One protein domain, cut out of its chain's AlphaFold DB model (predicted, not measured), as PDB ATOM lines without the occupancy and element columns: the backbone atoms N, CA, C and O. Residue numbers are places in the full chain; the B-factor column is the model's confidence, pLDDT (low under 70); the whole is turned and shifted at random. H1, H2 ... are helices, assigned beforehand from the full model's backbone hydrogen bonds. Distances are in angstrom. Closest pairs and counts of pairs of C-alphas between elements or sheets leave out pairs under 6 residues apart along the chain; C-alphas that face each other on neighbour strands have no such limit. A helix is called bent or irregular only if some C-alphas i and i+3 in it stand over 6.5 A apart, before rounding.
ATOM      1  N   HIS A 177     293.855 428.427 421.975       92.94
ATOM      2  CA  HIS A 177     292.700 429.095 421.357       92.94
ATOM      3  C   HIS A 177     291.537 428.143 421.034       92.94
ATOM      4  O   HIS A 177     290.756 428.407 420.123       92.94
ATOM      5  N   ARG A 178     291.454 426.988 421.704       93.81
ATOM      6  CA  ARG A 178     290.332 426.049 421.550       93.81
ATOM      7  C   ARG A 178     289.381 426.191 422.741       93.81
ATOM      8  O   ARG A 178     289.889 426.403 423.825       93.81
ATOM      9  N   PRO A 179     288.065 425.991 422.574       97.25
ATOM     10  CA  PRO A 179     287.396 425.688 421.312       97.25
ATOM     11  C   PRO A 179     287.318 426.904 420.383       97.25
ATOM     12  O   PRO A 179     287.291 428.040 420.841       97.25
ATOM     13  N   SER A 180     287.277 426.651 419.073       97.50
ATOM     14  CA  SER A 180     286.829 427.663 418.113       97.50
ATOM     15  C   SER A 180     285.295 427.690 418.063       97.50
ATOM     16  O   SER A 180     284.678 426.647 418.314       97.50
ATOM     17  N   PRO A 181     284.673 428.816 417.669       97.94
ATOM     18  CA  PRO A 181     283.223 428.893 417.462       97.94
ATOM     19  C   PRO A 181     282.675 427.763 416.573       97.94
ATOM     20  O   PRO A 181     281.804 427.015 417.008       97.94
ATOM     21  N   ASP A 182     283.294 427.508 415.413       98.00
ATOM     22  CA  ASP A 182     282.912 426.408 414.509       98.00
ATOM     23  C   ASP A 182     282.956 425.025 415.183       98.00
ATOM     24  O   ASP A 182     282.170 424.124 414.875       98.00
ATOM     25  N   ALA A 183     283.902 424.814 416.107       97.75
ATOM     26  CA  ALA A 183     283.994 423.560 416.847       97.75
ATOM     27  C   ALA A 183     282.843 423.432 417.853       97.75
ATOM     28  O   ALA A 183     282.291 422.337 417.994       97.75
ATOM     29  N   CYS A 184     282.471 424.530 418.517       98.25
ATOM     30  CA  CYS A 184     281.305 424.598 419.394       98.25
ATOM     31  C   CYS A 184     280.015 424.293 418.625       98.25
ATOM     32  O   CYS A 184     279.283 423.388 419.026       98.25
ATOM     33  N   GLU A 185     279.786 424.960 417.493       98.00
ATOM     34  CA  GLU A 185     278.616 424.743 416.630       98.00
ATOM     35  C   GLU A 185     278.535 423.295 416.148       98.00
ATOM     36  O   GLU A 185     277.505 422.632 416.281       98.00
ATOM     37  N   ARG A 186     279.653 422.755 415.648       98.00
ATOM     38  CA  ARG A 186     279.706 421.380 415.144       98.00
ATOM     39  C   ARG A 186     279.410 420.354 416.233       98.00
ATOM     40  O   ARG A 186     278.708 419.377 415.975       98.00
ATOM     41  N   VAL A 187     279.952 420.537 417.438       98.00
ATOM     42  CA  VAL A 187     279.663 419.646 418.571       98.00
ATOM     43  C   VAL A 187     278.206 419.783 419.010       98.00
ATOM     44  O   VAL A 187     277.566 418.758 419.243       98.00
ATOM     45  N   CYS A 188     277.675 421.007 419.069       97.12
ATOM     46  CA  CYS A 188     276.272 421.266 419.382       97.12
ATOM     47  C   CYS A 188     275.356 420.514 418.403       97.12
ATOM     48  O   CYS A 188     274.618 419.624 418.820       97.12
ATOM     49  N   ALA A 189     275.518 420.735 417.095       96.88
ATOM     50  CA  ALA A 189     274.713 420.102 416.048       96.88
ATOM     51  C   ALA A 189     274.765 418.561 416.085       96.88
ATOM     52  O   ALA A 189     273.749 417.884 415.906       96.88
ATOM     53  N   LEU A 190     275.939 417.973 416.352       96.75
ATOM     54  CA  LEU A 190     276.084 416.517 416.496       96.75
ATOM     55  C   LEU A 190     275.308 415.966 417.698       96.75
ATOM     56  O   LEU A 190     274.763 414.861 417.627       96.75
ATOM     57  N   LEU A 191     275.283 416.707 418.807       95.44
ATOM     58  CA  LEU A 191     274.551 416.317 420.005       95.44
ATOM     59  C   LEU A 191     273.048 416.543 419.852       95.44
ATOM     60  O   LEU A 191     272.280 415.667 420.249       95.44
ATOM     61  N   GLU A 192     272.623 417.634 419.222       94.19
ATOM     62  CA  GLU A 192     271.214 417.882 418.895       94.19
ATOM     63  C   GLU A 192     270.654 416.815 417.955       94.19
ATOM     64  O   GLU A 192     269.549 416.321 418.169       94.19
ATOM     65  N   GLY A 193     271.443 416.355 416.980       92.69
ATOM     66  CA  GLY A 193     271.058 415.236 416.119       92.69
ATOM     67  C   GLY A 193     270.808 413.918 416.873       92.69
ATOM     68  O   GLY A 193     270.131 413.036 416.349       92.69
ATOM     69  N   GLN A 194     271.340 413.763 418.092       90.00
ATOM     70  CA  GLN A 194     271.161 412.572 418.932       90.00
ATOM     71  C   GLN A 194     270.120 412.763 420.047       90.00
ATOM     72  O   GLN A 194     269.425 411.803 420.390       90.00
ATOM     73  N   HIS A 195     270.045 413.959 420.635       89.12
ATOM     74  CA  HIS A 195     269.258 414.251 421.843       89.12
ATOM     75  C   HIS A 195     268.078 415.200 421.605       89.12
ATOM     76  O   HIS A 195     267.287 415.412 422.520       89.12
ATOM     77  N   GLY A 196     267.942 415.745 420.396       90.00
ATOM     78  CA  GLY A 196     266.973 416.780 420.045       90.00
ATOM     79  C   GLY A 196     267.511 418.195 420.276       90.00
ATOM     80  O   GLY A 196     268.382 418.407 421.117       90.00
ATOM     81  N   HIS A 197     266.957 419.157 419.536       88.38
ATOM     82  CA  HIS A 197     267.285 420.583 419.638       88.38
ATOM     83  C   HIS A 197     266.962 421.134 421.034       88.38
ATOM     84  O   HIS A 197     265.865 420.885 421.540       88.38
ATOM     85  N   CYS A 198     267.907 421.853 421.644       85.81
ATOM     86  CA  CYS A 198     267.835 422.310 423.037       85.81
ATOM     87  C   CYS A 198     267.907 423.845 423.128       85.81
ATOM     88  O   CYS A 198     268.913 424.387 423.591       85.81
ATOM     89  N   ASP A 396     279.780 422.164 434.597       91.12
ATOM     90  CA  ASP A 396     279.507 420.957 435.382       91.12
ATOM     91  C   ASP A 396     280.596 419.874 435.206       91.12
ATOM     92  O   ASP A 396     281.388 419.906 434.265       91.12
ATOM     93  N   THR A 397     280.604 418.857 436.070       91.19
ATOM     94  CA  THR A 397     281.461 417.662 435.968       91.19
ATOM     95  C   THR A 397     281.357 416.937 434.619       91.19
ATOM     96  O   THR A 397     282.366 416.459 434.088       91.19
ATOM     97  N   HIS A 398     280.158 416.861 434.030       92.25
ATOM     98  CA  HIS A 398     279.960 416.289 432.695       92.25
ATOM     99  C   HIS A 398     280.594 417.169 431.616       92.25
ATOM    100  O   HIS A 398     281.289 416.657 430.734       92.25
ATOM    101  N   CYS A 399     280.402 418.484 431.732       95.38
ATOM    102  CA  CYS A 399     280.958 419.470 430.815       95.38
ATOM    103  C   CYS A 399     282.487 419.468 430.862       95.38
ATOM    104  O   CYS A 399     283.126 419.377 429.823       95.38
ATOM    105  N   LEU A 400     283.073 419.468 432.062       95.31
ATOM    106  CA  LEU A 400     284.516 419.390 432.273       95.31
ATOM    107  C   LEU A 400     285.119 418.143 431.619       95.31
ATOM    108  O   LEU A 400     286.121 418.236 430.913       95.31
ATOM    109  N   ARG A 401     284.509 416.971 431.830       94.38
ATOM    110  CA  ARG A 401     284.996 415.712 431.249       94.38
ATOM    111  C   ARG A 401     284.957 415.738 429.722       94.38
ATOM    112  O   ARG A 401     285.943 415.370 429.089       94.38
ATOM    113  N   LEU A 402     283.840 416.174 429.139       95.62
ATOM    114  CA  LEU A 402     283.706 416.267 427.685       95.62
ATOM    115  C   LEU A 402     284.644 417.325 427.100       95.62
ATOM    116  O   LEU A 402     285.320 417.031 426.122       95.62
ATOM    117  N   ALA A 403     284.771 418.496 427.726       96.69
ATOM    118  CA  ALA A 403     285.694 419.541 427.292       96.69
ATOM    119  C   ALA A 403     287.154 419.063 427.287       96.69
ATOM    120  O   ALA A 403     287.885 419.337 426.338       96.69
ATOM    121  N   LYS A 404     287.576 418.289 428.298       95.31
ATOM    122  CA  LYS A 404     288.917 417.683 428.318       95.31
ATOM    123  C   LYS A 404     289.126 416.705 427.168       95.31
ATOM    124  O   LYS A 404     290.139 416.783 426.481       95.31
ATOM    125  N   TRP A 405     288.166 415.817 426.917       95.00
ATOM    126  CA  TRP A 405     288.277 414.848 425.822       95.00
ATOM    127  C   TRP A 405     288.161 415.479 424.435       95.00
ATOM    128  O   TRP A 405     288.758 414.968 423.496       95.00
ATOM    129  N   LEU A 406     287.429 416.582 424.295       96.81
ATOM    130  CA  LEU A 406     287.382 417.376 423.066       96.81
ATOM    131  C   LEU A 406     288.651 418.223 422.858       96.81
ATOM    132  O   LEU A 406     288.774 418.886 421.830       96.81
ATOM    133  N   GLU A 407     289.578 418.231 423.822       96.38
ATOM    134  CA  GLU A 407     290.736 419.133 423.856       96.38
ATOM    135  C   GLU A 407     290.332 420.613 423.738       96.38
ATOM    136  O   GLU A 407     290.979 421.403 423.049       96.38
ATOM    137  N   TRP A 408     289.232 420.981 424.396       97.44
ATOM    138  CA  TRP A 408     288.758 422.362 424.536       97.44
ATOM    139  C   TRP A 408     289.400 423.086 425.721       97.44
ATOM    140  O   TRP A 408     289.145 424.254 425.949       97.44
ATOM    141  N   THR A 409     290.205 422.381 426.503       95.88
ATOM    142  CA  THR A 409     290.998 422.914 427.609       95.88
ATOM    143  C   THR A 409     292.245 422.037 427.747       95.88
ATOM    144  O   THR A 409     292.185 420.852 427.382       95.88
ATOM    145  N   PRO A 410     293.372 422.549 428.270       94.00
ATOM    146  CA  PRO A 410     294.505 421.709 428.633       94.00
ATOM    147  C   PRO A 410     294.080 420.551 429.542       94.00
ATOM    148  O   PRO A 410     293.258 420.694 430.448       94.00
ATOM    149  N   HIS A 411     294.635 419.366 429.308       89.31
ATOM    150  CA  HIS A 411     294.146 418.154 429.960       89.31
ATOM    151  C   HIS A 411     294.340 418.164 431.492       89.31
ATOM    152  O   HIS A 411     293.507 417.672 432.266       89.31
ATOM    153  N   ASP A 412     295.432 418.773 431.946       89.94
ATOM    154  CA  ASP A 412     295.795 418.984 433.346       89.94
ATOM    155  C   ASP A 412     295.182 420.257 433.957       89.94
ATOM    156  O   ASP A 412     295.412 420.537 435.135       89.94
ATOM    157  N   ALA A 413     294.351 420.989 433.205       92.19
ATOM    158  CA  ALA A 413     293.656 422.168 433.698       92.19
ATOM    159  C   ALA A 413     292.792 421.851 434.928       92.19
ATOM    160  O   ALA A 413     292.062 420.848 434.977       92.19
ATOM    161  N   GLY A 414     292.864 422.751 435.912       93.62
ATOM    162  CA  GLY A 414     291.953 422.779 437.053       93.62
ATOM    163  C   GLY A 414     290.553 423.244 436.650       93.62
ATOM    164  O   GLY A 414     290.359 423.827 435.581       93.62
ATOM    165  N   GLU A 415     289.572 423.003 437.516       94.38
ATOM    166  CA  GLU A 415     288.160 423.306 437.240       94.38
ATOM    167  C   GLU A 415     287.921 424.807 437.054       94.38
ATOM    168  O   GLU A 415     287.316 425.207 436.066       94.38
ATOM    169  N   GLN A 416     288.463 425.648 437.941       95.19
ATOM    170  CA  GLN A 416     288.301 427.105 437.876       95.19
ATOM    171  C   GLN A 416     288.942 427.695 436.614       95.19
ATOM    172  O   GLN A 416     288.344 428.534 435.947       95.19
ATOM    173  N   ALA A 417     290.137 427.220 436.254       95.56
ATOM    174  CA  ALA A 417     290.822 427.652 435.040       95.56
ATOM    175  C   ALA A 417     290.072 427.199 433.778       95.56
ATOM    176  O   ALA A 417     289.948 427.968 432.831       95.56
ATOM    177  N   THR A 418     289.521 425.980 433.790       97.06
ATOM    178  CA  THR A 418     288.671 425.481 432.700       97.06
ATOM    179  C   THR A 418     287.377 426.284 432.591       97.06
ATOM    180  O   THR A 418     286.952 426.576 431.481       97.06
ATOM    181  N   PHE A 419     286.765 426.670 433.716       97.44
ATOM    182  CA  PHE A 419     285.567 427.513 433.721       97.44
ATOM    183  C   PHE A 419     285.857 428.852 433.046       97.44
ATOM    184  O   PHE A 419     285.199 429.177 432.065       97.44
ATOM    185  N   ALA A 420     286.879 429.578 433.518       97.12
ATOM    186  CA  ALA A 420     287.242 430.884 432.968       97.12
ATOM    187  C   ALA A 420     287.561 430.797 431.469       97.12
ATOM    188  O   ALA A 420     287.111 431.615 430.674       97.12
ATOM    189  N   HIS A 421     288.286 429.748 431.076       97.75
ATOM    190  CA  HIS A 421     288.647 429.497 429.691       97.75
ATOM    191  C   HIS A 421     287.437 429.248 428.780       97.75
ATOM    192  O   HIS A 421     287.315 429.883 427.737       97.75
ATOM    193  N   LEU A 422     286.541 428.335 429.166       97.94
ATOM    194  CA  LEU A 422     285.388 427.980 428.338       97.94
ATOM    195  C   LEU A 422     284.332 429.081 428.326       97.94
ATOM    196  O   LEU A 422     283.750 429.333 427.278       97.94
ATOM    197  N   ASP A 423     284.109 429.766 429.445       97.44
ATOM    198  CA  ASP A 423     283.177 430.893 429.495       97.44
ATOM    199  C   ASP A 423     283.637 432.079 428.626       97.44
ATOM    200  O   ASP A 423     282.805 432.796 428.072       97.44
ATOM    201  N   ALA A 424     284.951 432.253 428.451       97.00
ATOM    202  CA  ALA A 424     285.512 433.271 427.566       97.00
ATOM    203  C   ALA A 424     285.462 432.894 426.071       97.00
ATOM    204  O   ALA A 424     285.422 433.790 425.233       97.00
ATOM    205  N   LEU A 425     285.512 431.600 425.723       97.62
ATOM    206  CA  LEU A 425     285.662 431.146 424.329       97.62
ATOM    207  C   LEU A 425     284.397 430.557 423.696       97.62
ATOM    208  O   LEU A 425     284.256 430.612 422.475       97.62
ATOM    209  N   VAL A 426     283.501 429.958 424.482       98.12
ATOM    210  CA  VAL A 426     282.247 429.403 423.956       98.12
ATOM    211  C   VAL A 426     281.316 430.565 423.579       98.12
ATOM    212  O   VAL A 426     281.044 431.393 424.450       98.12
ATOM    213  N   PRO A 427     280.797 430.619 422.335       97.69
ATOM    214  CA  PRO A 427     279.842 431.643 421.917       97.69
ATOM    215  C   PRO A 427     278.623 431.715 422.839       97.69
ATOM    216  O   PRO A 427     278.107 430.681 423.271       97.69
ATOM    217  N   ASP A 428     278.180 432.934 423.149       96.25
ATOM    218  CA  ASP A 428     277.165 433.202 424.173       96.25
ATOM    219  C   ASP A 428     275.821 432.496 423.882       96.25
ATOM    220  O   ASP A 428     275.206 431.941 424.797       96.25
ATOM    221  N   ASP A 429     275.422 432.401 422.612       95.44
ATOM    222  CA  ASP A 429     274.233 431.685 422.125       95.44
ATOM    223  C   ASP A 429     274.330 430.156 422.281       95.44
ATOM    224  O   ASP A 429     273.321 429.466 422.440       95.44
ATOM    225  N   LEU A 430     275.552 429.617 422.316       96.69
ATOM    226  CA  LEU A 430     275.802 428.186 422.469       96.69
ATOM    227  C   LEU A 430     275.985 427.747 423.924       96.69
ATOM    228  O   LEU A 430     275.960 426.545 424.199       96.69
ATOM    229  N   LYS A 431     276.149 428.674 424.877       96.69
ATOM    230  CA  LYS A 431     276.431 428.324 426.281       96.69
ATOM    231  C   LYS A 431     275.315 427.502 426.922       96.69
ATOM    232  O   LYS A 431     275.600 426.475 427.544       96.69
ATOM    233  N   TYR A 432     274.061 427.913 426.732       94.62
ATOM    234  CA  TYR A 432     272.889 427.183 427.224       94.62
ATOM    235  C   TYR A 432     272.750 425.786 426.588       94.62
ATOM    236  O   TYR A 432     272.785 424.798 427.333       94.62
ATOM    237  N   PRO A 433     272.639 425.651 425.245       94.75
ATOM    238  CA  PRO A 433     272.447 424.345 424.621       94.75
ATOM    239  C   PRO A 433     273.627 423.409 424.886       94.75
ATOM    240  O   PRO A 433     273.411 422.249 425.236       94.75
ATOM    241  N   LEU A 434     274.878 423.882 424.795       96.69
ATOM    242  CA  LEU A 434     276.041 423.026 425.038       96.69
ATOM    243  C   LEU A 434     276.080 422.501 426.470       96.69
ATOM    244  O   LEU A 434     276.365 421.320 426.654       96.69
ATOM    245  N   HIS A 435     275.766 423.327 427.473       95.06
ATOM    246  CA  HIS A 435     275.686 422.869 428.859       95.06
ATOM    247  C   HIS A 435     274.696 421.703 429.007       95.06
ATOM    248  O   HIS A 435     275.055 420.622 429.489       95.06
ATOM    249  N   GLN A 436     273.463 421.898 428.536       92.88
ATOM    250  CA  GLN A 436     272.396 420.904 428.637       92.88
ATOM    251  C   GLN A 436     272.725 419.626 427.853       92.88
ATOM    252  O   GLN A 436     272.615 418.506 428.368       92.88
ATOM    253  N   LEU A 437     273.207 419.773 426.616       94.94
ATOM    254  CA  LEU A 437     273.593 418.662 425.750       94.94
ATOM    255  C   LEU A 437     274.788 417.886 426.311       94.94
ATOM    256  O   LEU A 437     274.816 416.658 426.207       94.94
ATOM    257  N   PHE A 438     275.759 418.556 426.939       95.94
ATOM    258  CA  PHE A 438     276.906 417.909 427.576       95.94
ATOM    259  C   PHE A 438     276.491 417.067 428.776       95.94
ATOM    260  O   PHE A 438     276.928 415.916 428.889       95.94
ATOM    261  N   ILE A 439     275.616 417.591 429.638       92.00
ATOM    262  CA  ILE A 439     275.078 416.823 430.763       92.00
ATOM    263  C   ILE A 439     274.295 415.620 430.237       92.00
ATOM    264  O   ILE A 439     274.619 414.477 430.578       92.00
ATOM    265  N   ARG A 440     273.337 415.847 429.330       90.69
ATOM    266  CA  ARG A 440     272.497 414.787 428.763       90.69
ATOM    267  C   ARG A 440     273.324 413.697 428.087       90.69
ATOM    268  O   ARG A 440     273.155 412.508 428.364       90.69
ATOM    269  N   HIS A 441     274.273 414.088 427.239       93.56
ATOM    270  CA  HIS A 441     275.166 413.152 426.565       93.56
ATOM    271  C   HIS A 441     276.045 412.388 427.555       93.56
ATOM    272  O   HIS A 441     276.176 411.168 427.447       93.56
ATOM    273  N   GLY A 442     276.615 413.082 428.539       92.19
ATOM    274  CA  GLY A 442     277.463 412.492 429.564       92.19
ATOM    275  C   GLY A 442     276.729 411.544 430.517       92.19
ATOM    276  O   GLY A 442     277.398 410.772 431.201       92.19
ATOM    277  N   GLN A 443     275.397 411.584 430.584       88.06
ATOM    278  CA  GLN A 443     274.574 410.642 431.351       88.06
ATOM    279  C   GLN A 443     274.173 409.417 430.521       88.06
ATOM    280  O   GLN A 443     274.247 408.284 431.002       88.06
ATOM    281  N   VAL A 444     273.764 409.640 429.269       88.69
ATOM    282  CA  VAL A 444     273.126 408.617 428.426       88.69
ATOM    283  C   VAL A 444     274.142 407.819 427.614       88.69
ATOM    284  O   VAL A 444     274.007 406.604 427.460       88.69
ATOM    285  N   CYS A 445     275.173 408.472 427.073       91.19
ATOM    286  CA  CYS A 445     276.129 407.792 426.211       91.19
ATOM    287  C   CYS A 445     276.993 406.832 427.034       91.19
ATOM    288  O   CYS A 445     277.786 407.252 427.881       91.19
ATOM    289  N   LEU A 446     276.901 405.530 426.735       89.19
ATOM    290  CA  LEU A 446     277.700 404.512 427.418       89.19
ATOM    291  C   LEU A 446     279.199 404.765 427.274       89.19
ATOM    292  O   LEU A 446     279.927 404.429 428.193       89.19
ATOM    293  N   ARG A 447     279.674 405.377 426.185       90.44
ATOM    294  CA  ARG A 447     281.100 405.699 426.034       90.44
ATOM    295  C   ARG A 447     281.549 406.961 426.770       90.44
ATOM    296  O   ARG A 447     282.750 407.167 426.917       90.44
ATOM    297  N   CYS A 448     280.612 407.803 427.216       91.06
ATOM    298  CA  CYS A 448     280.930 409.106 427.806       91.06
ATOM    299  C   CYS A 448     280.486 409.291 429.264       91.06
ATOM    300  O   CYS A 448     280.849 410.285 429.909       91.06
ATOM    301  N   LYS A 449     279.739 408.328 429.809       88.81
ATOM    302  CA  LYS A 449     279.425 408.276 431.236       88.81
ATOM    303  C   LYS A 449     280.652 407.900 432.062       88.81
ATOM    304  O   LYS A 449     281.449 407.059 431.664       88.81
ATOM    305  N   GLU A 450     280.764 408.496 433.245       83.00
ATOM    306  CA  GLU A 450     281.927 408.370 434.134       83.00
ATOM    307  C   GLU A 450     282.281 406.912 434.481       83.00
ATOM    308  O   GLU A 450     283.444 406.523 434.467       83.00
ATOM    309  N   LYS A 451     281.271 406.081 434.762       82.25
ATOM    310  CA  LYS A 451     281.448 404.693 435.227       82.25
ATOM    311  C   LYS A 451     281.601 403.677 434.092       82.25
ATOM    312  O   LYS A 451     281.273 402.508 434.280       82.25
ATOM    313  N   SER A 452     282.007 404.113 432.906       81.50
ATOM    314  CA  SER A 452     282.119 403.253 431.733       81.50
ATOM    315  C   SER A 452     283.481 403.384 431.083       81.50
ATOM    316  O   SER A 452     284.049 404.470 431.002       81.50
ATOM    317  N   ASN A 453     283.998 402.260 430.615       82.38
ATOM    318  CA  ASN A 453     285.312 402.148 430.005       82.38
ATOM    319  C   ASN A 453     285.310 401.088 428.903       82.38
ATOM    320  O   ASN A 453     284.372 400.297 428.770       82.38
ATOM    321  N   LYS A 454     286.392 401.054 428.122       82.31
ATOM    322  CA  LYS A 454     286.602 400.014 427.115       82.31
ATOM    323  C   LYS A 454     286.508 398.632 427.773       82.31
ATOM    324  O   LYS A 454     287.211 398.362 428.741       82.31
ATOM    325  N   GLY A 455     285.621 397.782 427.253       80.69
ATOM    326  CA  GLY A 455     285.309 396.463 427.821       80.69
ATOM    327  C   GLY A 455     284.088 396.428 428.751       80.69
ATOM    328  O   GLY A 455     283.666 395.346 429.154       80.69
ATOM    329  N   SER A 456     283.478 397.576 429.065       85.56
ATOM    330  CA  SER A 456     282.155 397.613 429.694       85.56
ATOM    331  C   SER A 456     281.098 396.965 428.788       85.56
ATOM    332  O   SER A 456     281.171 397.056 427.562       85.56
ATOM    333  N   ALA A 457     280.085 396.327 429.383       86.44
ATOM    334  CA  ALA A 457     278.987 395.724 428.627       86.44
ATOM    335  C   ALA A 457     278.290 396.777 427.741       86.44
ATOM    336  O   ALA A 457     277.925 397.851 428.224       86.44
ATOM    337  N   GLY A 458     278.135 396.476 426.448       84.44
ATOM    338  CA  GLY A 458     277.563 397.392 425.455       84.44
ATOM    339  C   GLY A 458     278.496 398.523 424.994       84.44
ATOM    340  O   GLY A 458     278.057 399.401 424.256       84.44
ATOM    341  N   TRP A 459     279.777 398.537 425.395       87.94
ATOM    342  CA  TRP A 459     280.736 399.572 424.976       87.94
ATOM    343  C   TRP A 459     280.962 399.581 423.461       87.94
ATOM    344  O   TRP A 459     280.846 400.628 422.816       87.94
ATOM    345  N   ASP A 460     281.270 398.416 422.888       86.44
ATOM    346  CA  ASP A 460     281.572 398.285 421.459       86.44
ATOM    347  C   ASP A 460     280.323 398.494 420.589       86.44
ATOM    348  O   ASP A 460     280.419 399.036 419.493       86.44
ATOM    349  N   GLU A 461     279.146 398.152 421.119       87.81
ATOM    350  CA  GLU A 461     277.842 398.319 420.464       87.81
ATOM    351  C   GLU A 461     277.333 399.768 420.498       87.81
ATOM    352  O   GLU A 461     276.543 400.169 419.639       87.81
ATOM    353  N   CYS A 462     277.775 400.555 421.485       87.44
ATOM    354  CA  CYS A 462     277.391 401.951 421.634       87.44
ATOM    355  C   CYS A 462     278.058 402.820 420.564       87.44
ATOM    356  O   CYS A 462     279.284 402.871 420.452       87.44
ATOM    357  N   VAL A 463     277.237 403.568 419.828       90.50
ATOM    358  CA  VAL A 463     277.692 404.550 418.839       90.50
ATOM    359  C   VAL A 463     277.646 405.944 419.460       90.50
ATOM    360  O   VAL A 463     276.567 406.462 419.752       90.50
ATOM    361  N   CYS A 464     278.810 406.563 419.657       92.56
ATOM    362  CA  CYS A 464     278.910 407.944 420.123       92.56
ATOM    363  C   CYS A 464     278.962 408.910 418.919       92.56
ATOM    364  O   CYS A 464     279.835 408.742 418.070       92.56
ATOM    365  N   PRO A 465     278.093 409.937 418.827       94.56
ATOM    366  CA  PRO A 465     278.169 410.956 417.770       94.56
ATOM    367  C   PRO A 465     279.452 411.799 417.803       94.56
ATOM    368  O   PRO A 465     279.806 412.396 416.793       94.56
ATOM    369  N   LEU A 466     280.152 411.844 418.941       95.62
ATOM    370  CA  LEU A 466     281.393 412.601 419.114       95.62
ATOM    371  C   LEU A 466     282.653 411.728 418.998       95.62
ATOM    372  O   LEU A 466     283.740 412.209 419.294       95.62
ATOM    373  N   GLU A 467     282.537 410.452 418.609       92.75
ATOM    374  CA  GLU A 467     283.641 409.482 418.699       92.75
ATOM    375  C   GLU A 467     284.938 409.969 418.037       92.75
ATOM    376  O   GLU A 467     285.994 409.890 418.656       92.75
ATOM    377  N   ASP A 468     284.843 410.543 416.836       93.12
ATOM    378  CA  ASP A 468     286.000 411.009 416.060       93.12
ATOM    379  C   ASP A 468     286.649 412.285 416.631       93.12
ATOM    380  O   ASP A 468     287.712 412.705 416.178       93.12
ATOM    381  N   LEU A 469     286.002 412.926 417.610       95.06
ATOM    382  CA  LEU A 469     286.448 414.174 418.238       95.06
ATOM    383  C   LEU A 469     286.988 413.968 419.647       95.06
ATOM    384  O   LEU A 469     287.710 414.824 420.150       95.06
ATOM    385  N   LEU A 470     286.625 412.860 420.292       93.00
ATOM    386  CA  LEU A 470     286.966 412.604 421.682       93.00
ATOM    387  C   LEU A 470     288.278 411.830 421.799       93.00
ATOM    388  O   LEU A 470     288.386 410.676 421.387       93.00
ATOM    389  N   LYS A 471     289.243 412.418 422.500       90.94
ATOM    390  CA  LYS A 471     290.426 411.730 423.017       90.94
ATOM    391  C   LYS A 471     290.181 411.322 424.464       90.94
ATOM    392  O   LYS A 471     290.354 412.109 425.388       90.94
ATOM    393  N   ARG A 472     289.734 410.079 424.661       86.62
ATOM    394  CA  ARG A 472     289.453 409.535 425.997       86.62
ATOM    395  C   ARG A 472     290.725 409.009 426.647       86.62
ATOM    396  O   ARG A 472     291.439 408.208 426.043       86.62
TER     397      ARG A 472
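AT A GLANCE: This is residues 177 to 198 and 396 to 472 of the 618 residues of the protein "ENDO3c domain-containing protein" of Valsa malicola (UniProt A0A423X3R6). The longest helix, H4, runs through the body, with H1 slanted across it and H2 crossing it nearly at a right angle, while H3 makes a corner near the beginning of H4. Beyond the other end of H4, a long stretch without named elements, residues 445 to 472, loops outward and folds back. The printed part has 99 residues with four named helices, H1, H2, H3 and H4 in chain order, no named strand, and the class all helix. It is compact, with a radius of gyration of the C-alphas of 13.0 A and spans of 38 by 31 by 20 A.

IN THESE COORDINATES: Find C-alpha 181 at (283.223, 428.893, 417.462); from there H1, residues 181 to 195, runs 20.7 A. After the cut look for H2, residues 397 to 405, 12.5 A long, then H3, residues 415 to 425, 15.3 A long. H4, residues 428 to 444, runs 25.3 A to C-alpha 444 at (273.126, 408.617, 428.426). It is irregular, but only just: C-alphas 429 and 432 are 6.9 A apart.

HOW THE PARTS SIT: Look first at H4 and H1, which touch, their closest C-alphas being those of Cys 188 and Leu 434, 5.9 A apart. They run the same way at a steep tilt of 43 degrees. H2 touches H4 about perpendicular, at 84 degrees; the C-alphas of His 398 and Ile 439 come closest, at 5.3 A. H1 and H2 are apart. H3 is close but not clearly touching H2, its closest pair being the C-alphas of Leu 400 and Glu 415, 7.3 A apart. In H2 and H3 every O i to N i+4 pair is within hydrogen-bond range; in H1 10 of 11 are, and in H4 11 of 13.

THE WHOLE: The two C-alphas farthest apart are those of Ala 424 and Ala 457, 38.1 A. Residues 199 to 395 are not printed, and C-alphas 198 and 396 are 17.0 A apart across this cut. The link from H2 to H3 is short and that from H3 to H4 is tight. The mean pLDDT of the printed part is 92.9, and no printed residue is under 70.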